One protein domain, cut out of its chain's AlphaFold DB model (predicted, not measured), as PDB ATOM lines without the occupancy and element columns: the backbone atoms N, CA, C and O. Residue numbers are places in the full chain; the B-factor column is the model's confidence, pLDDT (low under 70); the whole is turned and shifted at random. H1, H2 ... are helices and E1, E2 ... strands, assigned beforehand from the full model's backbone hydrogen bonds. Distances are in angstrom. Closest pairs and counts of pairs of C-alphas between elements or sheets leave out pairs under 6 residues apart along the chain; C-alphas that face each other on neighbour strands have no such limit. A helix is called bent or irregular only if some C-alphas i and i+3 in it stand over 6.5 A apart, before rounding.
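What this domain is: This is residues 83 to 126 and 141 to 267 of the 269 residues of an uncharacterized protein of Folsomia candida (UniProt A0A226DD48). Two small twisted sheets meet where E3 and E4 come to E7, and two long helices, H1 and H4, side by side and running opposite ways, cover one face of both; H4 is over the first sheet, E1 E2 E3 E4, and H1 reaches from that sheet across the second, E5 E6 E7. H2 packs on E5 beyond the end of H1, H3 sits apart from the other helices, and residues 262 to 267 stick out. The printed part has 171 residues, with four named helices and seven named strands in the order E1 E2 E3 E4 H1 H2 H3 E5 E6 E7 H4; both sheets are antiparallel and the class is mixed. It is compact, with a radius of gyration of the C-alphas of 16.7 A and spans of 51 by 39 by 32 A.

Where its parts are: E1, residues 98 to 100, begins at C-alpha (92.148, 89.421, 112.146). E2 is residues 103 to 110, 21.3 A; E3 115 to 122, 23.0 A; E4 142 to 147, 17.1 A. H1, residues 148 to 168, is 31.2 A long; H2 is 170 to 178 and H3 188 to 194. E5 is residues 209 to 214, E6 220 to 225, E7 238 to 242. H4, residues 243 to 265, is 34.0 A long and ends at C-alpha (101.802, 106.565, 124.584). H1 is irregular, but only just, with C-alphas 149 and 152 7.0 A apart; H3 is irregular, with C-alphas 189 and 192 7.3 A apart.

How they stand to each other: E1 E2 E3 and E5 E6 E7 are meanders, each strand the antiparallel neighbour of the one before. N and O pairs within hydrogen-bond range include N 98 and O 105 for E1 and E2, 2.9 A; N 106 and O 119 for E2 and E3, 2.8 A; N 120 and O 144 for E3 and E4, 2.9 A; N 211 and O 223 for E5 and E6, 2.9 A; N 224 and O 239 for E6 and E7, 2.8 A. The closest C-alphas of E4 and E7, those of Ser 142 and Gln 238, are 5.8 A apart. There are two layers, helices on one face of a sheet, twice: H4 on the first sheet, and H1, H2 and H4 on the second. H4 lies over E2 at a height over the sheet of 9.0 A, and H1 over E5 at 10.0 A. H1 and H4 touch at a shallow tilt of 29 degrees, opposite ways, closest at the C-alphas of Leu 155 and Ile 250, 6.4 A. The closest C-alphas of H2 and E5 are those of Leu 177 and Arg 214, 6.1 A. H3 is apart from H1, H2 and H4. Every O i to N i+4 pair is within hydrogen-bond range in H2, against 15 of 17 in H1, 18 of 19 in H4 and 1 of 3 in H3, where 2 of 4 O i to N i+3 pairs are.

The domain as a whole: The C-alphas of Asn 179 and Val 267 are the two farthest apart, 52.0 A. Residues 127 to 140 are not printed, and C-alphas 126 and 141 are 9.7 A apart across the cut. The links H3 to E5 and E6 to E7 are long. The mean pLDDT of the printed part is 75.6; 48 residues are under 70, among them 83 to 94, 181 to 191 and 227 to 237.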
ATOM      1  N   CYS A  83     100.191  78.192 122.100       46.28
ATOM      2  CA  CYS A  83      98.850  78.052 121.509       46.28
ATOM      3  C   CYS A  83      97.760  78.796 122.304       46.28
ATOM      4  O   CYS A  83      97.122  78.209 123.175       46.28
ATOM      5  N   PRO A  84      97.517  80.089 122.034       44.09
ATOM      6  CA  PRO A  84      96.574  80.902 122.797       44.09
ATOM      7  C   PRO A  84      95.127  80.400 122.674       44.09
ATOM      8  O   PRO A  84      94.383  80.497 123.639       44.09
ATOM      9  N   GLU A  85      94.747  79.758 121.566       40.28
ATOM     10  CA  GLU A  85      93.446  79.082 121.405       40.28
ATOM     11  C   GLU A  85      93.220  77.903 122.371       40.28
ATOM     12  O   GLU A  85      92.076  77.531 122.620       40.28
ATOM     13  N   ARG A  86      94.286  77.324 122.948       42.53
ATOM     14  CA  ARG A  86      94.184  76.248 123.953       42.53
ATOM     15  C   ARG A  86      93.818  76.764 125.346       42.53
ATOM     16  O   ARG A  86      93.439  75.965 126.197       42.53
ATOM     17  N   TYR A  87      93.932  78.072 125.571       45.47
ATOM     18  CA  TYR A  87      93.742  78.704 126.881       45.47
ATOM     19  C   TYR A  87      92.736  79.860 126.856       45.47
ATOM     20  O   TYR A  87      92.166  80.190 127.892       45.47
ATOM     21  N   ASP A  88      92.486  80.450 125.688       56.50
ATOM     22  CA  ASP A  88      91.579  81.572 125.493       56.50
ATOM     23  C   ASP A  88      90.569  81.241 124.384       56.50
ATOM     24  O   ASP A  88      90.831  81.429 123.196       56.50
ATOM     25  N   GLN A  89      89.387  80.754 124.783       53.31
ATOM     26  CA  GLN A  89      88.270  80.504 123.860       53.31
ATOM     27  C   GLN A  89      87.821  81.783 123.141       53.31
ATOM     28  O   GLN A  89      87.339  81.712 122.014       53.31
ATOM     29  N   SER A  90      88.060  82.954 123.743       59.69
ATOM     30  CA  SER A  90      87.754  84.247 123.135       59.69
ATOM     31  C   SER A  90      88.816  84.708 122.133       59.69
ATOM     32  O   SER A  90      88.634  85.740 121.493       59.69
ATOM     33  N   PHE A  91      89.907  83.951 121.930       62.47
ATOM     34  CA  PHE A  91      90.960  84.320 120.981       62.47
ATOM     35  C   PHE A  91      90.415  84.551 119.574       62.47
ATOM     36  O   PHE A  91      90.794  85.524 118.919       62.47
ATOM     37  N   TRP A  92      89.502  83.691 119.131       61.41
ATOM     38  CA  TRP A  92      88.871  83.781 117.816       61.41
ATOM     39  C   TRP A  92      87.886  84.941 117.693       61.41
ATOM     40  O   TRP A  92      87.717  85.488 116.608       61.41
ATOM     41  N   GLU A  93      87.252  85.308 118.803       64.81
ATOM     42  CA  GLU A  93      86.148  86.269 118.863       64.81
ATOM     43  C   GLU A  93      86.617  87.666 119.294       64.81
ATOM     44  O   GLU A  93      85.838  88.619 119.308       64.81
ATOM     45  N   HIS A  94      87.902  87.813 119.629       67.81
ATOM     46  CA  HIS A  94      88.450  89.077 120.086       67.81
ATOM     47  C   HIS A  94      88.419  90.133 118.961       67.81
ATOM     48  O   HIS A  94      88.863  89.847 117.847       67.81
ATOM     49  N   PRO A  95      88.006  91.389 119.231       74.56
ATOM     50  CA  PRO A  95      87.884  92.429 118.199       74.56
ATOM     51  C   PRO A  95      89.184  92.745 117.441       74.56
ATOM     52  O   PRO A  95      89.164  93.186 116.286       74.56
ATOM     53  N   THR A  96      90.328  92.528 118.097       74.81
ATOM     54  CA  THR A  96      91.664  92.741 117.516       74.81
ATOM     55  C   THR A  96      92.181  91.546 116.715       74.81
ATOM     56  O   THR A  96      93.189  91.679 116.025       74.81
ATOM     57  N   THR A  97      91.502  90.396 116.760       78.94
ATOM     58  CA  THR A  97      91.854  89.234 115.943       78.94
ATOM     59  C   THR A  97      91.434  89.480 114.504       78.94
ATOM     60  O   THR A  97      90.295  89.840 114.205       78.94
ATOM     61  N   LYS A  98      92.371  89.278 113.582       80.25
ATOM     62  CA  LYS A  98      92.148  89.421 112.146       80.25
ATOM     63  C   LYS A  98      92.401  88.106 111.436       80.25
ATOM     64  O   LYS A  98      93.293  87.346 111.805       80.25
ATOM     65  N   ARG A  99      91.619  87.845 110.391       77.81
ATOM     66  CA  ARG A  99      91.691  86.616 109.600       77.81
ATOM     67  C   ARG A  99      92.204  86.914 108.195       77.81
ATOM     68  O   ARG A  99      91.655  87.748 107.486       77.81
ATOM     69  N   THR A 100      93.227  86.170 107.792       68.69
ATOM     70  CA  THR A 100      93.838  86.160 106.461       68.69
ATOM     71  C   THR A 100      93.753  84.742 105.891       68.69
ATOM     72  O   THR A 100      94.639  83.910 106.091       68.69
ATOM     73  N   GLY A 101      92.653  84.414 105.210       69.75
ATOM     74  CA  GLY A 101      92.398  83.042 104.755       69.75
ATOM     75  C   GLY A 101      92.216  82.065 105.924       69.75
ATOM     76  O   GLY A 101      91.226  82.151 106.645       69.75
ATOM     77  N   LEU A 102      93.152  81.127 106.105       68.88
ATOM     78  CA  LEU A 102      93.172  80.170 107.231       68.88
ATOM     79  C   LEU A 102      94.101  80.595 108.376       68.88
ATOM     80  O   LEU A 102      94.270  79.852 109.343       68.88
ATOM     81  N   VAL A 103      94.740  81.759 108.246       74.38
ATOM     82  CA  VAL A 103      95.660  82.298 109.247       74.38
ATOM     83  C   VAL A 103      94.955  83.388 110.035       74.38
ATOM     84  O   VAL A 103      94.373  84.303 109.456       74.38
ATOM     85  N   PHE A 104      95.023  83.304 111.350       77.25
ATOM     86  CA  PHE A 104      94.507  84.301 112.274       77.25
ATOM     87  C   PHE A 104      95.674  85.002 112.934       77.25
ATOM     88  O   PHE A 104      96.658  84.348 113.255       77.25
ATOM     89  N   VAL A 105      95.570  86.311 113.124       81.69
ATOM     90  CA  VAL A 105      96.627  87.165 113.667       81.69
ATOM     91  C   VAL A 105      96.027  88.018 114.771       81.69
ATOM     92  O   VAL A 105      94.966  88.611 114.570       81.69
ATOM     93  N   ARG A 106      96.684  88.082 115.927       82.69
ATOM     94  CA  ARG A 106      96.218  88.851 117.082       82.69
ATOM     95  C   ARG A 106      97.409  89.443 117.846       82.69
ATOM     96  O   ARG A 106      98.284  88.674 118.253       82.69
ATOM     97  N   PRO A 107      97.437  90.762 118.098       85.94
ATOM     98  CA  PRO A 107      98.327  91.336 119.097       85.94
ATOM     99  C   PRO A 107      97.810  91.013 120.509       85.94
ATOM    100  O   PRO A 107      96.608  91.070 120.783       85.94
ATOM    101  N   TYR A 108      98.719  90.655 121.406       83.00
ATOM    102  CA  TYR A 108      98.446  90.268 122.783       83.00
ATOM    103  C   TYR A 108      99.476  90.907 123.713       83.00
ATOM    104  O   TYR A 108     100.674  90.666 123.568       83.00
ATOM    105  N   PHE A 109      99.003  91.673 124.696       81.31
ATOM    106  CA  PHE A 109      99.854  92.218 125.745       81.31
ATOM    107  C   PHE A 109     100.015  91.213 126.887       81.31
ATOM    108  O   PHE A 109      99.041  90.826 127.545       81.31
ATOM    109  N   ASN A 110     101.248  90.778 127.136       78.69
ATOM    110  CA  ASN A 110     101.563  89.877 128.232       78.69
ATOM    111  C   ASN A 110     101.872  90.678 129.499       78.69
ATOM    112  O   ASN A 110     102.983  91.161 129.669       78.69
ATOM    113  N   LYS A 111     100.921  90.721 130.436       76.56
ATOM    114  CA  LYS A 111     101.060  91.464 131.702       76.56
ATOM    115  C   LYS A 111     102.192  90.981 132.618       76.56
ATOM    116  O   LYS A 111     102.606  91.720 133.495       76.56
ATOM    117  N   ILE A 112     102.646  89.732 132.476       75.12
ATOM    118  CA  ILE A 112     103.726  89.177 133.311       75.12
ATOM    119  C   ILE A 112     105.086  89.628 132.778       75.12
ATOM    120  O   ILE A 112     105.990  89.913 133.556       75.12
ATOM    121  N   LYS A 113     105.228  89.646 131.450       75.50
ATOM    122  CA  LYS A 113     106.461  90.051 130.762       75.50
ATOM    123  C   LYS A 113     106.504  91.548 130.448       75.50
ATOM    124  O   LYS A 113     107.563  92.016 130.060       75.50
ATOM    125  N   ASP A 114     105.381  92.241 130.629       80.31
ATOM    126  CA  ASP A 114     105.180  93.659 130.316       80.31
ATOM    127  C   ASP A 114     105.554  93.995 128.863       80.31
ATOM    128  O   ASP A 114     106.312  94.913 128.582       80.31
ATOM    129  N   GLN A 115     105.100  93.146 127.936       84.06
ATOM    130  CA  GLN A 115     105.547  93.135 126.538       84.06
ATOM    131  C   GLN A 115     104.413  92.760 125.594       84.06
ATOM    132  O   GLN A 115     103.578  91.899 125.925       84.06
ATOM    133  N   TRP A 116     104.425  93.317 124.380       85.56
ATOM    134  CA  TRP A 116     103.517  92.877 123.327       85.56
ATOM    135  C   TRP A 116     104.075  91.701 122.530       85.56
ATOM    136  O   TRP A 116     105.249  91.605 122.162       85.56
ATOM    137  N   PHE A 117     103.161  90.797 122.204       85.56
ATOM    138  CA  PHE A 117     103.397  89.678 121.314       85.56
ATOM    139  C   PHE A 117     102.386  89.693 120.183       85.56
ATOM    140  O   PHE A 117     101.206  89.976 120.383       85.56
ATOM    141  N   ILE A 118     102.833  89.309 118.993       86.81
ATOM    142  CA  ILE A 118     101.951  89.073 117.861       86.81
ATOM    143  C   ILE A 118     101.851  87.568 117.690       86.81
ATOM    144  O   ILE A 118     102.834  86.869 117.435       86.81
ATOM    145  N   HIS A 119     100.642  87.070 117.891       82.12
ATOM    146  CA  HIS A 119     100.294  85.672 117.750       82.12
ATOM    147  C   HIS A 119      99.700  85.465 116.370       82.12
ATOM    148  O   HIS A 119      98.803  86.213 115.975       82.12
ATOM    149  N   TRP A 120     100.121  84.424 115.662       82.38
ATOM    150  CA  TRP A 120      99.337  83.948 114.536       82.38
ATOM    151  C   TRP A 120      99.222  82.437 114.493       82.38
ATOM    152  O   TRP A 120     100.181  81.699 114.721       82.38
ATOM    153  N   VAL A 121      98.015  81.983 114.175       73.69
ATOM    154  CA  VAL A 121      97.672  80.570 114.084       73.69
ATOM    155  C   VAL A 121      97.165  80.279 112.688       73.69
ATOM    156  O   VAL A 121      96.251  80.943 112.203       73.69
ATOM    157  N   LYS A 122      97.712  79.251 112.050       73.44
ATOM    158  CA  LYS A 122      97.051  78.591 110.932       73.44
ATOM    159  C   LYS A 122      96.238  77.430 111.471       73.44
ATOM    160  O   LYS A 122      96.819  76.461 111.958       73.44
ATOM    161  N   VAL A 123      94.924  77.518 111.317       63.78
ATOM    162  CA  VAL A 123      94.028  76.406 111.629       63.78
ATOM    163  C   VAL A 123      94.079  75.428 110.467       63.78
ATOM    164  O   VAL A 123      93.733  75.767 109.332       63.78
ATOM    165  N   SER A 124      94.543  74.216 110.745       53.50
ATOM    166  CA  SER A 124      94.346  73.086 109.847       53.50
ATOM    167  C   SER A 124      93.035  72.445 110.266       53.50
ATOM    168  O   SER A 124      92.980  71.788 111.301       53.50
ATOM    169  N   PHE A 125      91.960  72.674 109.509       46.09
ATOM    170  CA  PHE A 125      90.746  71.894 109.732       46.09
ATOM    171  C   PHE A 125      91.106  70.415 109.552       46.09
ATOM    172  O   PHE A 125      91.814  70.104 108.584       46.09
ATOM    173  N   PRO A 126      90.679  69.513 110.452       42.06
ATOM    174  CA  PRO A 126      90.809  68.094 110.185       42.06
ATOM    175  C   PRO A 126      90.133  67.836 108.838       42.06
ATOM    176  O   PRO A 126      88.951  68.131 108.649       42.06
ATOM    177  N   CYS A 141      97.574  72.478 113.750       49.38
ATOM    178  CA  CYS A 141      97.591  73.922 113.930       49.38
ATOM    179  C   CYS A 141      99.051  74.377 114.000       49.38
ATOM    180  O   CYS A 141      99.805  73.986 114.892       49.38
ATOM    181  N   SER A 142      99.469  75.207 113.045       64.00
ATOM    182  CA  SER A 142     100.793  75.828 113.086       64.00
ATOM    183  C   SER A 142     100.670  77.183 113.753       64.00
ATOM    184  O   SER A 142     100.006  78.074 113.226       64.00
ATOM    185  N   TYR A 143     101.321  77.333 114.900       70.38
ATOM    186  CA  TYR A 143     101.346  78.573 115.657       70.38
ATOM    187  C   TYR A 143     102.727  79.207 115.640       70.38
ATOM    188  O   TYR A 143     103.748  78.523 115.744       70.38
ATOM    189  N   PHE A 144     102.733  80.531 115.582       76.75
ATOM    190  CA  PHE A 144     103.912  81.334 115.823       76.75
ATOM    191  C   PHE A 144     103.582  82.498 116.746       76.75
ATOM    192  O   PHE A 144     102.476  83.047 116.749       76.75
ATOM    193  N   LYS A 145     104.613  82.895 117.479       81.44
ATOM    194  CA  LYS A 145     104.639  84.053 118.353       81.44
ATOM    195  C   LYS A 145     105.911  84.812 118.055       81.44
ATOM    196  O   LYS A 145     106.991  84.222 118.091       81.44
ATOM    197  N   ILE A 146     105.776  86.098 117.780       84.06
ATOM    198  CA  ILE A 146     106.911  87.012 117.715       84.06
ATOM    199  C   ILE A 146     106.752  88.091 118.768       84.06
ATOM    200  O   ILE A 146     105.635  88.452 119.147       84.06
ATOM    201  N   HIS A 147     107.885  88.574 119.243       87.75
ATOM    202  CA  HIS A 147     107.946  89.745 120.098       87.75
ATOM    203  C   HIS A 147     107.752  91.020 119.258       87.75
ATOM    204  O   HIS A 147     108.128  91.032 118.084       87.75
ATOM    205  N   GLU A 148     107.220  92.098 119.839       88.56
ATOM    206  CA  GLU A 148     107.052  93.395 119.152       88.56
ATOM    207  C   GLU A 148     108.351  93.919 118.510       88.56
ATOM    208  O   GLU A 148     108.366  94.242 117.331       88.56
ATOM    209  N   ASN A 149     109.480  93.846 119.223       89.81
ATOM    210  CA  ASN A 149     110.823  94.171 118.724       89.81
ATOM    211  C   ASN A 149     111.266  93.406 117.460       89.81
ATOM    212  O   ASN A 149     112.216  93.813 116.795       89.81
ATOM    213  N   GLU A 150     110.638  92.273 117.134       89.81
ATOM    214  CA  GLU A 150     110.925  91.499 115.918       89.81
ATOM    215  C   GLU A 150     109.952  91.825 114.770       89.81
ATOM    216  O   GLU A 150     110.140  91.353 113.646       89.81
ATOM    217  N   LEU A 151     108.905  92.615 115.028       91.31
ATOM    218  CA  LEU A 151     107.827  92.896 114.081       91.31
ATOM    219  C   LEU A 151     108.317  93.668 112.855       91.31
ATOM    220  O   LEU A 151     107.963  93.305 111.731       91.31
ATOM    221  N   GLU A 152     109.143  94.696 113.056       92.00
ATOM    222  CA  GLU A 152     109.682  95.513 111.966       92.00
ATOM    223  C   GLU A 152     110.540  94.668 111.018       92.00
ATOM    224  O   GLU A 152     110.294  94.633 109.811       92.00
ATOM    225  N   GLU A 153     111.478  93.888 111.565       94.50
ATOM    226  CA  GLU A 153     112.328  93.002 110.766       94.50
ATOM    227  C   GLU A 153     111.487  91.968 109.987       94.50
ATOM    228  O   GLU A 153     111.776  91.666 108.820       94.50
ATOM    229  N   LEU A 154     110.431  91.424 110.599       92.06
ATOM    230  CA  LEU A 154     109.536  90.490 109.922       92.06
ATOM    231  C   LEU A 154     108.815  91.170 108.752       92.06
ATOM    232  O   LEU A 154     108.789  90.632 107.640       92.06
ATOM    233  N   LEU A 155     108.241  92.349 108.998       93.75
ATOM    234  CA  LEU A 155     107.563  93.162 107.993       93.75
ATOM    235  C   LEU A 155     108.478  93.447 106.802       93.75
ATOM    236  O   LEU A 155     108.070  93.256 105.653       93.75
ATOM    237  N   GLU A 156     109.721  93.851 107.056       95.19
ATOM    238  CA  GLU A 156     110.722  94.111 106.023       95.19
ATOM    239  C   GLU A 156     110.990  92.881 105.156       95.19
ATOM    240  O   GLU A 156     110.932  92.968 103.923       95.19
ATOM    241  N   LYS A 157     111.230  91.715 105.769       95.12
ATOM    242  CA  LYS A 157     111.506  90.476 105.024       95.12
ATOM    243  C   LYS A 157     110.316  90.043 104.179       95.12
ATOM    244  O   LYS A 157     110.501  89.684 103.017       95.12
ATOM    245  N   ILE A 158     109.092  90.102 104.707       92.75
ATOM    246  CA  ILE A 158     107.898  89.730 103.933       92.75
ATOM    247  C   ILE A 158     107.699  90.712 102.773       92.75
ATOM    248  O   ILE A 158     107.494  90.280 101.637       92.75
ATOM    249  N   LYS A 159     107.829  92.024 103.012       94.00
ATOM    250  CA  LYS A 159     107.750  93.049 101.957       94.00
ATOM    251  C   LYS A 159     108.804  92.834 100.874       94.00
ATOM    252  O   LYS A 159     108.478  92.962  99.694       94.00
ATOM    253  N   LEU A 160     110.037  92.486 101.243       93.50
ATOM    254  CA  LEU A 160     111.110  92.168 100.300       93.50
ATOM    255  C   LEU A 160     110.721  90.989  99.399       93.50
ATOM    256  O   LEU A 160     110.778  91.108  98.173       93.50
ATOM    257  N   LEU A 161     110.255  89.888  99.995       91.31
ATOM    258  CA  LEU A 161     109.814  88.708  99.252       91.31
ATOM    259  C   LEU A 161     108.611  89.017  98.350       91.31
ATOM    260  O   LEU A 161     108.561  88.519  97.230       91.31
ATOM    261  N   VAL A 162     107.661  89.853  98.780       90.12
ATOM    262  CA  VAL A 162     106.518  90.259  97.943       90.12
ATOM    263  C   VAL A 162     106.953  91.152  96.778       90.12
ATOM    264  O   VAL A 162     106.503  90.941  95.649       90.12
ATOM    265  N   LYS A 163     107.837  92.127  97.018       89.56
ATOM    266  CA  LYS A 163     108.350  93.037  95.979       89.56
ATOM    267  C   LYS A 163     109.117  92.288  94.892       89.56
ATOM    268  O   LYS A 163     108.944  92.598  93.713       89.56
ATOM    269  N   ASP A 164     109.910  91.287  95.265       86.06
ATOM    270  CA  ASP A 164     110.657  90.464  94.307       86.06
ATOM    271  C   ASP A 164     109.734  89.711  93.333       86.06
ATOM    272  O   ASP A 164     110.023  89.635  92.134       86.06
ATOM    273  N   VAL A 165     108.573  89.240  93.814       78.88
ATOM    274  CA  VAL A 165     107.567  88.592  92.956       78.88
ATOM    275  C   VAL A 165     107.036  89.548  91.893       78.88
ATOM    276  O   VAL A 165     106.929  89.180  90.723       78.88
ATOM    277  N   VAL A 166     106.720  90.781  92.292       75.12
ATOM    278  CA  VAL A 166     106.185  91.807  91.384       75.12
ATOM    279  C   VAL A 166     107.237  92.226  90.356       75.12
ATOM    280  O   VAL A 166     106.920  92.350  89.176       75.12
ATOM    281  N   LYS A 167     108.494  92.400  90.779       83.81
ATOM    282  CA  LYS A 167     109.588  92.871  89.918       83.81
ATOM    283  C   LYS A 167     110.021  91.843  88.869       83.81
ATOM    284  O   LYS A 167     110.341  92.215  87.745       83.81
ATOM    285  N   THR A 168     110.076  90.563  89.234       79.88
ATOM    286  CA  THR A 168     110.645  89.513  88.372       79.88
ATOM    287  C   THR A 168     109.703  89.103  87.234       79.88
ATOM    288  O   THR A 168     110.165  88.668  86.177       79.88
ATOM    289  N   GLY A 169     108.390  89.268  87.420       70.94
ATOM    290  CA  GLY A 169     107.371  88.777  86.492       70.94
ATOM    291  C   GLY A 169     107.162  87.262  86.608       70.94
ATOM    292  O   GLY A 169     108.077  86.503  86.939       70.94
ATOM    293  N   ARG A 170     105.931  86.808  86.343       70.19
ATOM    294  CA  ARG A 170     105.484  85.431  86.617       70.19
ATOM    295  C   ARG A 170     106.386  84.375  85.951       70.19
ATOM    296  O   ARG A 170     106.942  83.501  86.610       70.19
ATOM    297  N   GLU A 171     106.592  84.472  84.645       75.06
ATOM    298  CA  GLU A 171     107.276  83.437  83.851       75.06
ATOM    299  C   GLU A 171     108.724  83.179  84.296       75.06
ATOM    300  O   GLU A 171     109.148  82.029  84.473       75.06
ATOM    301  N   LYS A 172     109.471  84.256  84.563       81.31
ATOM    302  CA  LYS A 172     110.856  84.179  85.046       81.31
ATOM    303  C   LYS A 172     110.917  83.646  86.473       81.31
ATOM    304  O   LYS A 172     111.804  82.858  86.800       81.31
ATOM    305  N   LEU A 173     109.956  84.030  87.312       76.25
ATOM    306  CA  LEU A 173     109.899  83.600  88.702       76.25
ATOM    307  C   LEU A 173     109.535  82.118  88.851       76.25
ATOM    308  O   LEU A 173     110.158  81.442  89.666       76.25
ATOM    309  N   VAL A 174     108.577  81.591  88.067       74.06
ATOM    310  CA  VAL A 174     108.251  80.146  88.094       74.06
ATOM    311  C   VAL A 174     109.500  79.344  87.766       74.06
ATOM    312  O   VAL A 174     109.860  78.444  88.519       74.06
ATOM    313  N   SER A 175     110.178  79.705  86.678       77.56
ATOM    314  CA  SER A 175     111.373  79.001  86.215       77.56
ATOM    315  C   SER A 175     112.507  79.088  87.239       77.56
ATOM    316  O   SER A 175     113.112  78.072  87.567       77.56
ATOM    317  N   ARG A 176     112.756  80.271  87.824       82.31
ATOM    318  CA  ARG A 176     113.755  80.452  88.892       82.31
ATOM    319  C   ARG A 176     113.464  79.575  90.107       82.31
ATOM    320  O   ARG A 176     114.376  78.932  90.607       82.31
ATOM    321  N   LEU A 177     112.221  79.555  90.589       78.62
ATOM    322  CA  LEU A 177     111.849  78.792  91.784       78.62
ATOM    323  C   LEU A 177     111.796  77.285  91.518       78.62
ATOM    324  O   LEU A 177     112.168  76.515  92.395       78.62
ATOM    325  N   ALA A 178     111.389  76.863  90.319       75.69
ATOM    326  CA  ALA A 178     111.458  75.468  89.886       75.69
ATOM    327  C   ALA A 178     112.906  74.958  89.855       75.69
ATOM    328  O   ALA A 178     113.184  73.867  90.345       75.69
ATOM    329  N   ASN A 179     113.814  75.789  89.334       75.25
ATOM    330  CA  ASN A 179     115.242  75.498  89.213       75.25
ATOM    331  C   ASN A 179     116.045  75.881  90.467       75.25
ATOM    332  O   ASN A 179     117.271  75.760  90.471       75.25
ATOM    333  N   SER A 180     115.384  76.369  91.523       71.56
ATOM    334  CA  SER A 180     116.042  76.629  92.799       71.56
ATOM    335  C   SER A 180     116.550  75.309  93.351       71.56
ATOM    336  O   SER A 180     115.827  74.312  93.364       71.56
ATOM    337  N   LYS A 181     117.778  75.307  93.869       65.81
ATOM    338  CA  LYS A 181     118.260  74.179  94.665       65.81
ATOM    339  C   LYS A 181     117.282  73.965  95.824       65.81
ATOM    340  O   LYS A 181     116.819  74.945  96.411       65.81
ATOM    341  N   PHE A 182     116.931  72.707  96.093       69.31
ATOM    342  CA  PHE A 182     115.993  72.336  97.161       69.31
ATOM    343  C   PHE A 182     114.634  73.058  97.025       69.31
ATOM    344  O   PHE A 182     114.116  73.675  97.965       69.31
ATOM    345  N   SER A 183     114.084  73.058  95.802       62.41
ATOM    346  CA  SER A 183     112.779  73.647  95.474       62.41
ATOM    347  C   SER A 183     111.608  72.858  96.056       62.41
ATOM    348  O   SER A 183     110.554  73.444  96.292       62.41
ATOM    349  N   THR A 184     111.811  71.577  96.355       61.50
ATOM    350  CA  THR A 184     110.827  70.686  96.961       61.50
ATOM    351  C   THR A 184     111.359  70.113  98.276       61.50
ATOM    352  O   THR A 184     112.538  69.795  98.419       61.50
ATOM    353  N   CYS A 185     110.486  70.027  99.281       57.62
ATOM    354  CA  CYS A 185     110.756  69.299 100.522       57.62
ATOM    355  C   CYS A 185     110.263  67.860 100.322       57.62
ATOM    356  O   CYS A 185     109.222  67.481 100.855       57.62
ATOM    357  N   GLU A 186     110.938  67.114  99.447       50.62
ATOM    358  CA  GLU A 186     110.549  65.745  99.074       50.62
ATOM    359  C   GLU A 186     110.997  64.705 100.105       50.62
ATOM    360  O   GLU A 186     110.293  63.718 100.308       50.62
ATOM    361  N   ASP A 187     112.105  64.957 100.809       52.22
ATOM    362  CA  ASP A 187     112.668  64.024 101.782       52.22
ATOM    363  C   ASP A 187     112.864  64.669 103.165       52.22
ATOM    364  O   ASP A 187     113.245  65.835 103.307       52.22
ATOM    365  N   ARG A 188     112.627  63.879 104.216       54.25
ATOM    366  CA  ARG A 188     112.773  64.265 105.628       54.25
ATOM    367  C   ARG A 188     114.211  64.658 105.970       54.25
ATOM    368  O   ARG A 188     114.428  65.422 106.905       54.25
ATOM    369  N   HIS A 189     115.188  64.155 105.218       58.31
ATOM    370  CA  HIS A 189     116.609  64.464 105.399       58.31
ATOM    371  C   HIS A 189     117.048  65.764 104.714       58.31
ATOM    372  O   HIS A 189     118.099  66.308 105.050       58.31
ATOM    373  N   ASP A 190     116.225  66.316 103.820       66.56
ATOM    374  CA  ASP A 190     116.546  67.540 103.092       66.56
ATOM    375  C   ASP A 190     115.985  68.803 103.757       66.56
ATOM    376  O   ASP A 190     116.206  69.893 103.248       66.56
ATOM    377  N   VAL A 191     115.332  68.722 104.925       67.75
ATOM    378  CA  VAL A 191     114.771  69.898 105.628       67.75
ATOM    379  C   VAL A 191     115.840  70.952 105.927       67.75
ATOM    380  O   VAL A 191     115.634  72.132 105.655       67.75
ATOM    381  N   ALA A 192     117.005  70.539 106.438       73.06
ATOM    382  CA  ALA A 192     118.111  71.457 106.719       73.06
ATOM    383  C   ALA A 192     118.636  72.125 105.438       73.06
ATOM    384  O   ALA A 192     118.978  73.306 105.438       73.06
ATOM    385  N   ARG A 193     118.652  71.379 104.328       75.12
ATOM    386  CA  ARG A 193     119.041  71.900 103.015       75.12
ATOM    387  C   ARG A 193     117.966  72.780 102.408       75.12
ATOM    388  O   ARG A 193     118.318  73.743 101.763       75.12
ATOM    389  N   PHE A 194     116.691  72.490 102.634       75.94
ATOM    390  CA  PHE A 194     115.541  73.279 102.199       75.94
ATOM    391  C   PHE A 194     115.396  74.584 102.996       75.94
ATOM    392  O   PHE A 194     114.711  75.505 102.566       75.94
ATOM    393  N   TRP A 195     116.007  74.701 104.166       79.38
ATOM    394  CA  TRP A 195     116.023  75.957 104.913       79.38
ATOM    395  C   TRP A 195     117.395  76.620 104.918       79.38
ATOM    396  O   TRP A 195     117.598  77.562 105.668       79.38
ATOM    397  N   ALA A 196     118.341  76.197 104.076       79.88
ATOM    398  CA  ALA A 196     119.678  76.775 104.120       79.88
ATOM    399  C   ALA A 196     119.678  78.286 103.798       79.88
ATOM    400  O   ALA A 196     118.819  78.819 103.085       79.88
ATOM    401  N   ASN A 197     120.671  78.985 104.353       81.88
ATOM    402  CA  ASN A 197     120.787  80.448 104.313       81.88
ATOM    403  C   ASN A 197     120.877  81.042 102.897       81.88
ATOM    404  O   ASN A 197     120.616  82.226 102.714       81.88
ATOM    405  N   ASP A 198     121.260  80.255 101.891       81.12
ATOM    406  CA  ASP A 198     121.414  80.712 100.506       81.12
ATOM    407  C   ASP A 198     120.075  80.911  99.771       81.12
ATOM    408  O   ASP A 198     120.044  81.527  98.706       81.12
ATOM    409  N   HIS A 199     118.962  80.443 100.340       81.25
ATOM    410  CA  HIS A 199     117.616  80.631  99.782       81.25
ATOM    411  C   HIS A 199     116.536  80.914 100.837       81.25
ATOM    412  O   HIS A 199     115.355  81.027 100.492       81.25
ATOM    413  N   SER A 200     116.931  81.061 102.103       87.75
ATOM    414  CA  SER A 200     116.045  81.401 103.215       87.75
ATOM    415  C   SER A 200     116.498  82.687 103.897       87.75
ATOM    416  O   SER A 200     117.681  82.920 104.121       87.75
ATOM    417  N   LEU A 201     115.533  83.524 104.261       92.19
ATOM    418  CA  LEU A 201     115.737  84.734 105.040       92.19
ATOM    419  C   LEU A 201     115.413  84.439 106.502       92.19
ATOM    420  O   LEU A 201     114.246  84.334 106.876       92.19
ATOM    421  N   TYR A 202     116.443  84.324 107.329       90.56
ATOM    422  CA  TYR A 202     116.285  84.162 108.771       90.56
ATOM    423  C   TYR A 202     116.074  85.507 109.464       90.56
ATOM    424  O   TYR A 202     116.687  86.507 109.083       90.56
ATOM    425  N   MET A 203     115.222  85.519 110.489       89.81
ATOM    426  CA  MET A 203     115.180  86.573 111.507       89.81
ATOM    427  C   MET A 203     116.475  86.571 112.322       89.81
ATOM    428  O   MET A 203     117.062  85.505 112.524       89.81
ATOM    429  N   LYS A 204     116.900  87.726 112.850       87.56
ATOM    430  CA  LYS A 204     118.105  87.830 113.698       87.56
ATOM    431  C   LYS A 204     118.074  86.895 114.904       87.56
ATOM    432  O   LYS A 204     119.112  86.366 115.289       87.56
ATOM    433  N   SER A 205     116.895  86.654 115.476       82.38
ATOM    434  CA  SER A 205     116.722  85.720 116.593       82.38
ATOM    435  C   SER A 205     116.971  84.257 116.228       82.38
ATOM    436  O   SER A 205     117.066  83.415 117.118       82.38
ATOM    437  N   GLY A 206     117.008  83.928 114.934       80.75
ATOM    438  CA  GLY A 206     117.086  82.561 114.433       80.75
ATOM    439  C   GLY A 206     115.810  81.743 114.648       80.75
ATOM    440  O   GLY A 206     115.780  80.586 114.253       80.75
ATOM    441  N   LYS A 207     114.748  82.310 115.238       78.75
ATOM    442  CA  LYS A 207     113.514  81.582 115.602       78.75
ATOM    443  C   LYS A 207     112.519  81.421 114.458       78.75
ATOM    444  O   LYS A 207     111.561  80.656 114.587       78.75
ATOM    445  N   LEU A 208     112.727  82.143 113.360       84.94
ATOM    446  CA  LEU A 208     111.857  82.144 112.193       84.94
ATOM    447  C   LEU A 208     112.690  82.316 110.920       84.94
ATOM    448  O   LEU A 208     113.564  83.180 110.848       84.94
ATOM    449  N   ALA A 209     112.380  81.509 109.914       87.81
ATOM    450  CA  ALA A 209     112.923  81.594 108.569       87.81
ATOM    451  C   ALA A 209     111.788  81.785 107.561       87.81
ATOM    452  O   ALA A 209     110.698  81.232 107.725       87.81
ATOM    453  N   LEU A 210     112.049  82.559 106.511       91.62
ATOM    454  CA  LEU A 210     111.110  82.844 105.434       91.62
ATOM    455  C   LEU A 210     111.741  82.504 104.086       91.62
ATOM    456  O   LEU A 210     112.886  82.864 103.830       91.62
ATOM    457  N   ARG A 211     110.989  81.882 103.181       88.75
ATOM    458  CA  ARG A 211     111.426  81.681 101.792       88.75
ATOM    459  C   ARG A 211     110.270  81.759 100.812       88.75
ATOM    460  O   ARG A 211     109.128  81.451 101.146       88.75
ATOM    461  N   GLN A 212     110.577  82.118  99.571       88.44
ATOM    462  CA  GLN A 212     109.657  81.900  98.458       88.44
ATOM    463  C   GLN A 212     109.669  80.421  98.060       88.44
ATOM    464  O   GLN A 212     110.710  79.757  98.056       88.44
ATOM    465  N   HIS A 213     108.498  79.905  97.711       84.25
ATOM    466  CA  HIS A 213     108.310  78.515  97.326       84.25
ATOM    467  C   HIS A 213     107.231  78.399  96.246       84.25
ATOM    468  O   HIS A 213     106.179  79.047  96.333       84.25
ATOM    469  N   ARG A 214     107.487  77.557  95.237       80.25
ATOM    470  CA  ARG A 214     106.518  77.200  94.193       80.25
ATOM    471  C   ARG A 214     105.602  76.105  94.731       80.25
ATOM    472  O   ARG A 214     106.082  75.042  95.100       80.25
ATOM    473  N   ASN A 215     104.297  76.350  94.784       74.00
ATOM    474  CA  ASN A 215     103.343  75.315  95.187       74.00
ATOM    475  C   ASN A 215     102.992  74.371  94.014       74.00
ATOM    476  O   ASN A 215     103.375  74.616  92.869       74.00
ATOM    477  N   PHE A 216     102.239  73.304  94.301       70.94
ATOM    478  CA  PHE A 216     101.816  72.304  93.307       70.94
ATOM    479  C   PHE A 216     100.959  72.885  92.169       70.94
ATOM    480  O   PHE A 216     100.955  72.357  91.064       70.94
ATOM    481  N   GLU A 217     100.289  74.012  92.410       70.19
ATOM    482  CA  GLU A 217      99.461  74.728  91.428       70.19
ATOM    483  C   GLU A 217     100.283  75.671  90.534       70.19
ATOM    484  O   GLU A 217      99.730  76.472  89.782       70.19
ATOM    485  N   ASN A 218     101.617  75.630  90.620       69.25
ATOM    486  CA  ASN A 218     102.524  76.526  89.895       69.25
ATOM    487  C   ASN A 218     102.313  78.008  90.222       69.25
ATOM    488  O   ASN A 218     102.537  78.892  89.387       69.25
ATOM    489  N   THR A 219     101.909  78.280  91.458       72.31
ATOM    490  CA  THR A 219     101.821  79.621  92.030       72.31
ATOM    491  C   THR A 219     102.899  79.825  93.095       72.31
ATOM    492  O   THR A 219     103.687  78.925  93.405       72.31
ATOM    493  N   TYR A 220     102.968  81.040  93.633       78.06
ATOM    494  CA  TYR A 220     103.985  81.435  94.601       78.06
ATOM    495  C   TYR A 220     103.396  81.537  95.989       78.06
ATOM    496  O   TYR A 220     102.325  82.111  96.203       78.06
ATOM    497  N   THR A 221     104.168  81.039  96.938       84.75
ATOM    498  CA  THR A 221     103.876  81.158  98.354       84.75
ATOM    499  C   THR A 221     105.104  81.683  99.075       84.75
ATOM    500  O   THR A 221     106.237  81.388  98.689       84.75
ATOM    501  N   ILE A 222     104.876  82.456 100.127       88.31
ATOM    502  CA  ILE A 222     105.892  82.731 101.135       88.31
ATOM    503  C   ILE A 222     105.693  81.685 102.223       88.31
ATOM    504  O   ILE A 222     104.642  81.652 102.866       88.31
ATOM    505  N   ARG A 223     106.673  80.800 102.396       86.62
ATOM    506  CA  ARG A 223     106.677  79.819 103.477       86.62
ATOM    507  C   ARG A 223     107.492  80.361 104.642       86.62
ATOM    508  O   ARG A 223     108.603  80.842 104.450       86.62
ATOM    509  N   MET A 224     106.923  80.255 105.831       87.12
ATOM    510  CA  MET A 224     107.516  80.623 107.107       87.12
ATOM    511  C   MET A 224     107.683  79.364 107.951       87.12
ATOM    512  O   MET A 224     106.785  78.518 107.962       87.12
ATOM    513  N   TRP A 225     108.806  79.244 108.649       83.19
ATOM    514  CA  TRP A 225     109.137  78.078 109.461       83.19
ATOM    515  C   TRP A 225     109.890  78.465 110.719       83.19
ATOM    516  O   TRP A 225     110.795  79.296 110.668       83.19
ATOM    517  N   SER A 226     109.523  77.847 111.838       78.69
ATOM    518  CA  SER A 226     110.266  77.997 113.082       78.69
ATOM    519  C   SER A 226     111.220  76.813 113.231       78.69
ATOM    520  O   SER A 226     110.746  75.696 113.465       78.69
ATOM    521  N   PRO A 227     112.542  77.005 113.071       67.62
ATOM    522  CA  PRO A 227     113.506  75.947 113.326       67.62
ATOM    523  C   PRO A 227     113.384  75.456 114.766       67.62
ATOM    524  O   PRO A 227     113.495  76.228 115.717       67.62
ATOM    525  N   ARG A 228     113.173  74.148 114.927       64.31
ATOM    526  CA  ARG A 228     113.268  73.481 116.226       64.31
ATOM    527  C   ARG A 228     114.632  72.804 116.346       64.31
ATOM    528  O   ARG A 228     115.140  72.298 115.344       64.31
ATOM    529  N   PRO A 229     115.222  72.753 117.552       53.31
ATOM    530  CA  PRO A 229     116.359  71.878 117.797       53.31
ATOM    531  C   PRO A 229     115.969  70.427 117.469       53.31
ATOM    532  O   PRO A 229     114.864  70.006 117.815       53.31
ATOM    533  N   GLU A 230     116.880  69.661 116.861       50.53
ATOM    534  CA  GLU A 230     116.643  68.301 116.325       50.53
ATOM    535  C   GLU A 230     115.962  67.335 117.317       50.53
ATOM    536  O   GLU A 230     115.239  66.424 116.917       50.53
ATOM    537  N   LYS A 231     116.119  67.574 118.626       44.66
ATOM    538  CA  LYS A 231     115.533  66.775 119.713       44.66
ATOM    539  C   LYS A 231     113.995  66.776 119.789       44.66
ATOM    540  O   LYS A 231     113.445  65.894 120.437       44.66
ATOM    541  N   PHE A 232     113.299  67.734 119.168       49.09
ATOM    542  CA  PHE A 232     111.832  67.883 119.263       49.09
ATOM    543  C   PHE A 232     111.058  67.406 118.023       49.09
ATOM    544  O   PHE A 232     109.871  67.699 117.884       49.09
ATOM    545  N   GLY A 233     111.710  66.664 117.129       44.47
ATOM    546  CA  GLY A 233     111.115  66.232 115.867       44.47
ATOM    547  C   GLY A 233     111.328  67.233 114.728       44.47
ATOM    548  O   GLY A 233     111.656  68.402 114.920       44.47
ATOM    549  N   TRP A 234     111.179  66.716 113.510       45.97
ATOM    550  CA  TRP A 234     111.845  67.217 112.302       45.97
ATOM    551  C   TRP A 234     111.149  68.397 111.613       45.97
ATOM    552  O   TRP A 234     111.713  69.017 110.713       45.97
ATOM    553  N   HIS A 235     109.937  68.745 112.045       55.59
ATOM    554  CA  HIS A 235     109.158  69.827 111.460       55.59
ATOM    555  C   HIS A 235     108.631  70.733 112.569       55.59
ATOM    556  O   HIS A 235     107.608  70.462 113.190       55.59
ATOM    557  N   GLY A 236     109.343  71.831 112.825       61.22
ATOM    558  CA  GLY A 236     108.737  72.962 113.518       61.22
ATOM    559  C   GLY A 236     107.514  73.502 112.756       61.22
ATOM    560  O   GLY A 236     107.329  73.173 111.578       61.22
ATOM    561  N   PRO A 237     106.673  74.321 113.410       68.25
ATOM    562  CA  PRO A 237     105.465  74.861 112.793       68.25
ATOM    563  C   PRO A 237     105.802  75.568 111.479       68.25
ATOM    564  O   PRO A 237     106.846  76.221 111.360       68.25
ATOM    565  N   GLN A 238     104.923  75.419 110.486       75.81
ATOM    566  CA  GLN A 238     105.102  76.019 109.167       75.81
ATOM    567  C   GLN A 238     103.805  76.620 108.635       75.81
ATOM    568  O   GLN A 238     102.735  76.013 108.664       75.81
ATOM    569  N   ILE A 239     103.904  77.819 108.072       79.31
ATOM    570  CA  ILE A 239     102.784  78.490 107.414       79.31
ATOM    571  C   ILE A 239     103.204  78.862 106.009       79.31
ATOM    572  O   ILE A 239     104.290  79.378 105.786       79.31
ATOM    573  N   SER A 240     102.331  78.583 105.049       83.44
ATOM    574  CA  SER A 240     102.477  79.074 103.683       83.44
ATOM    575  C   SER A 240     101.406  80.126 103.451       83.44
ATOM    576  O   SER A 240     100.229  79.852 103.670       83.44
ATOM    577  N   LEU A 241     101.826  81.313 103.031       83.12
ATOM    578  CA  LEU A 241     100.951  82.404 102.632       83.12
ATOM    579  C   LEU A 241     100.966  82.493 101.110       83.12
ATOM    580  O   LEU A 241     102.025  82.684 100.508       83.12
ATOM    581  N   HIS A 242      99.801  82.382 100.482       85.06
ATOM    582  CA  HIS A 242      99.663  82.753  99.074       85.06
ATOM    583  C   HIS A 242      99.868  84.260  98.909       85.06
ATOM    584  O   HIS A 242      99.684  85.026  99.851       85.06
ATOM    585  N   MET A 243     100.202  84.724  97.706       82.62
ATOM    586  CA  MET A 243     100.538  86.138  97.492       82.62
ATOM    587  C   MET A 243      99.454  87.131  97.938       82.62
ATOM    588  O   MET A 243      99.787  88.168  98.509       82.62
ATOM    589  N   GLY A 244      98.171  86.820  97.721       82.38
ATOM    590  CA  GLY A 244      97.066  87.652  98.218       82.38
ATOM    591  C   GLY A 244      97.016  87.698  99.748       82.38
ATOM    592  O   GLY A 244      96.920  88.773 100.336       82.38
ATOM    593  N   GLN A 245      97.198  86.542 100.391       84.31
ATOM    594  CA  GLN A 245      97.279  86.424 101.848       84.31
ATOM    595  C   GLN A 245      98.507  87.147 102.406       84.31
ATOM    596  O   GLN A 245      98.400  87.830 103.410       84.31
ATOM    597  N   ALA A 246      99.663  87.069 101.748       87.19
ATOM    598  CA  ALA A 246     100.872  87.759 102.186       87.19
ATOM    599  C   ALA A 246     100.695  89.287 102.204       87.19
ATOM    600  O   ALA A 246     101.158  89.943 103.130       87.19
ATOM    601  N   ARG A 247      99.991  89.860 101.217       87.50
ATOM    602  CA  ARG A 247      99.687  91.302 101.185       87.50
ATOM    603  C   ARG A 247      98.739  91.717 102.306       87.50
ATOM    604  O   ARG A 247      98.995  92.715 102.968       87.50
ATOM    605  N   GLN A 248      97.681  90.940 102.531       86.94
ATOM    606  CA  GLN A 248      96.769  91.159 103.657       86.94
ATOM    607  C   GLN A 248      97.515  91.052 104.992       86.94
ATOM    608  O   GLN A 248      97.385  91.924 105.843       86.94
ATOM    609  N   PHE A 249      98.358  90.029 105.136       87.62
ATOM    610  CA  PHE A 249      99.176  89.802 106.319       87.62
ATOM    611  C   PHE A 249     100.124  90.973 106.604       87.62
ATOM    612  O   PHE A 249     100.195  91.405 107.748       87.62
ATOM    613  N   ILE A 250     100.776  91.546 105.580       90.81
ATOM    614  CA  ILE A 250     101.567  92.781 105.732       90.81
ATOM    615  C   ILE A 250     100.707  93.901 106.326       90.81
ATOM    616  O   ILE A 250     101.099  94.468 107.340       90.81
ATOM    617  N   GLY A 251      99.538  94.182 105.742       88.81
ATOM    618  CA  GLY A 251      98.659  95.247 106.237       88.81
ATOM    619  C   GLY A 251      98.207  95.022 107.683       88.81
ATOM    620  O   GLY A 251      98.129  95.963 108.468       88.81
ATOM    621  N   PHE A 252      97.971  93.766 108.077       87.62
ATOM    622  CA  PHE A 252      97.651  93.436 109.467       87.62
ATOM    623  C   PHE A 252      98.823  93.650 110.418       87.62
ATOM    624  O   PHE A 252      98.624  94.198 111.500       87.62
ATOM    625  N   LEU A 253     100.031  93.237 110.035       89.94
ATOM    626  CA  LEU A 253     101.226  93.447 110.847       89.94
ATOM    627  C   LEU A 253     101.560  94.943 110.988       89.94
ATOM    628  O   LEU A 253     101.916  95.376 112.078       89.94
ATOM    629  N   GLU A 254     101.373  95.742 109.934       91.38
ATOM    630  CA  GLU A 254     101.498  97.207 110.000       91.38
ATOM    631  C   GLU A 254     100.483  97.815 110.977       91.38
ATOM    632  O   GLU A 254     100.850  98.636 111.814       91.38
ATOM    633  N   GLY A 255      99.225  97.361 110.931       88.19
ATOM    634  CA  GLY A 255      98.204  97.776 111.894       88.19
ATOM    635  C   GLY A 255      98.513  97.345 113.333       88.19
ATOM    636  O   GLY A 255      98.196  98.076 114.267       88.19
ATOM    637  N   CYS A 256      99.160  96.189 113.530       87.69
ATOM    638  CA  CYS A 256      99.627  95.766 114.854       87.69
ATOM    639  C   CYS A 256     100.729  96.689 115.379       87.69
ATOM    640  O   CYS A 256     100.665  97.060 116.543       87.69
ATOM    641  N   SER A 257     101.683  97.086 114.528       88.12
ATOM    642  CA  SER A 257     102.736  98.043 114.896       88.12
ATOM    643  C   SER A 257     102.117  99.354 115.380       88.12
ATOM    644  O   SER A 257     102.343  99.755 116.511       88.12
ATOM    645  N   GLN A 258     101.213  99.935 114.585       87.31
ATOM    646  CA  GLN A 258     100.520 101.178 114.946       87.31
ATOM    647  C   GLN A 258      99.719 101.057 116.249       87.31
ATOM    648  O   GLN A 258      99.661 102.002 117.037       87.31
ATOM    649  N   HIS A 259      99.070  99.911 116.474       84.44
ATOM    650  CA  HIS A 259      98.303  99.664 117.693       84.44
ATOM    651  C   HIS A 259      99.195  99.633 118.936       84.44
ATOM    652  O   HIS A 259      98.832 100.247 119.936       84.44
ATOM    653  N   ILE A 260     100.333  98.939 118.863       86.06
ATOM    654  CA  ILE A 260     101.315  98.845 119.950       86.06
ATOM    655  C   ILE A 260     101.857 100.241 120.271       86.06
ATOM    656  O   ILE A 260     101.683 100.699 121.398       86.06
ATOM    657  N   ASP A 261     102.341 100.961 119.253       84.06
ATOM    658  CA  ASP A 261     102.891 102.315 119.399       84.06
ATOM    659  C   ASP A 261     101.881 103.277 120.059       84.06
ATOM    660  O   ASP A 261     102.230 104.094 120.906       84.06
ATOM    661  N   THR A 262     100.594 103.177 119.701       82.38
ATOM    662  CA  THR A 262      99.542 104.046 120.263       82.38
ATOM    663  C   THR A 262      99.242 103.725 121.728       82.38
ATOM    664  O   THR A 262      98.935 104.630 122.501       82.38
ATOM    665  N   GLN A 263      99.275 102.446 122.114       75.12
ATOM    666  CA  GLN A 263      98.970 102.031 123.484       75.12
ATOM    667  C   GLN A 263     100.094 102.397 124.456       75.12
ATOM    668  O   GLN A 263      99.788 102.776 125.584       75.12
ATOM    669  N   GLU A 264     101.357 102.344 124.023       61.66
ATOM    670  CA  GLU A 264     102.508 102.775 124.831       61.66
ATOM    671  C   GLU A 264     102.403 104.253 125.238       61.66
ATOM    672  O   GLU A 264     102.617 104.587 126.400       61.66
ATOM    673  N   ILE A 265     101.955 105.122 124.325       59.19
ATOM    674  CA  ILE A 265     101.802 106.565 124.584       59.19
ATOM    675  C   ILE A 265     100.774 106.842 125.695       59.19
ATOM    676  O   ILE A 265     100.957 107.745 126.502       59.19
ATOM    677  N   THR A 266      99.694 106.060 125.772       55.50
ATOM    678  CA  THR A 266      98.634 106.245 126.782       55.50
ATOM    679  C   THR A 266      98.985 105.768 128.193       55.50
ATOM    680  O   THR A 266      98.204 106.015 129.108       55.50
ATOM    681  N   VAL A 267     100.100 105.061 128.390       53.16
ATOM    682  CA  VAL A 267     100.511 104.554 129.716       53.16
ATOM    683  C   VAL A 267     101.465 105.525 130.432       53.16
ATOM    684  O   VAL A 267     101.656 105.405 131.640       53.16
TER     685      VAL A 267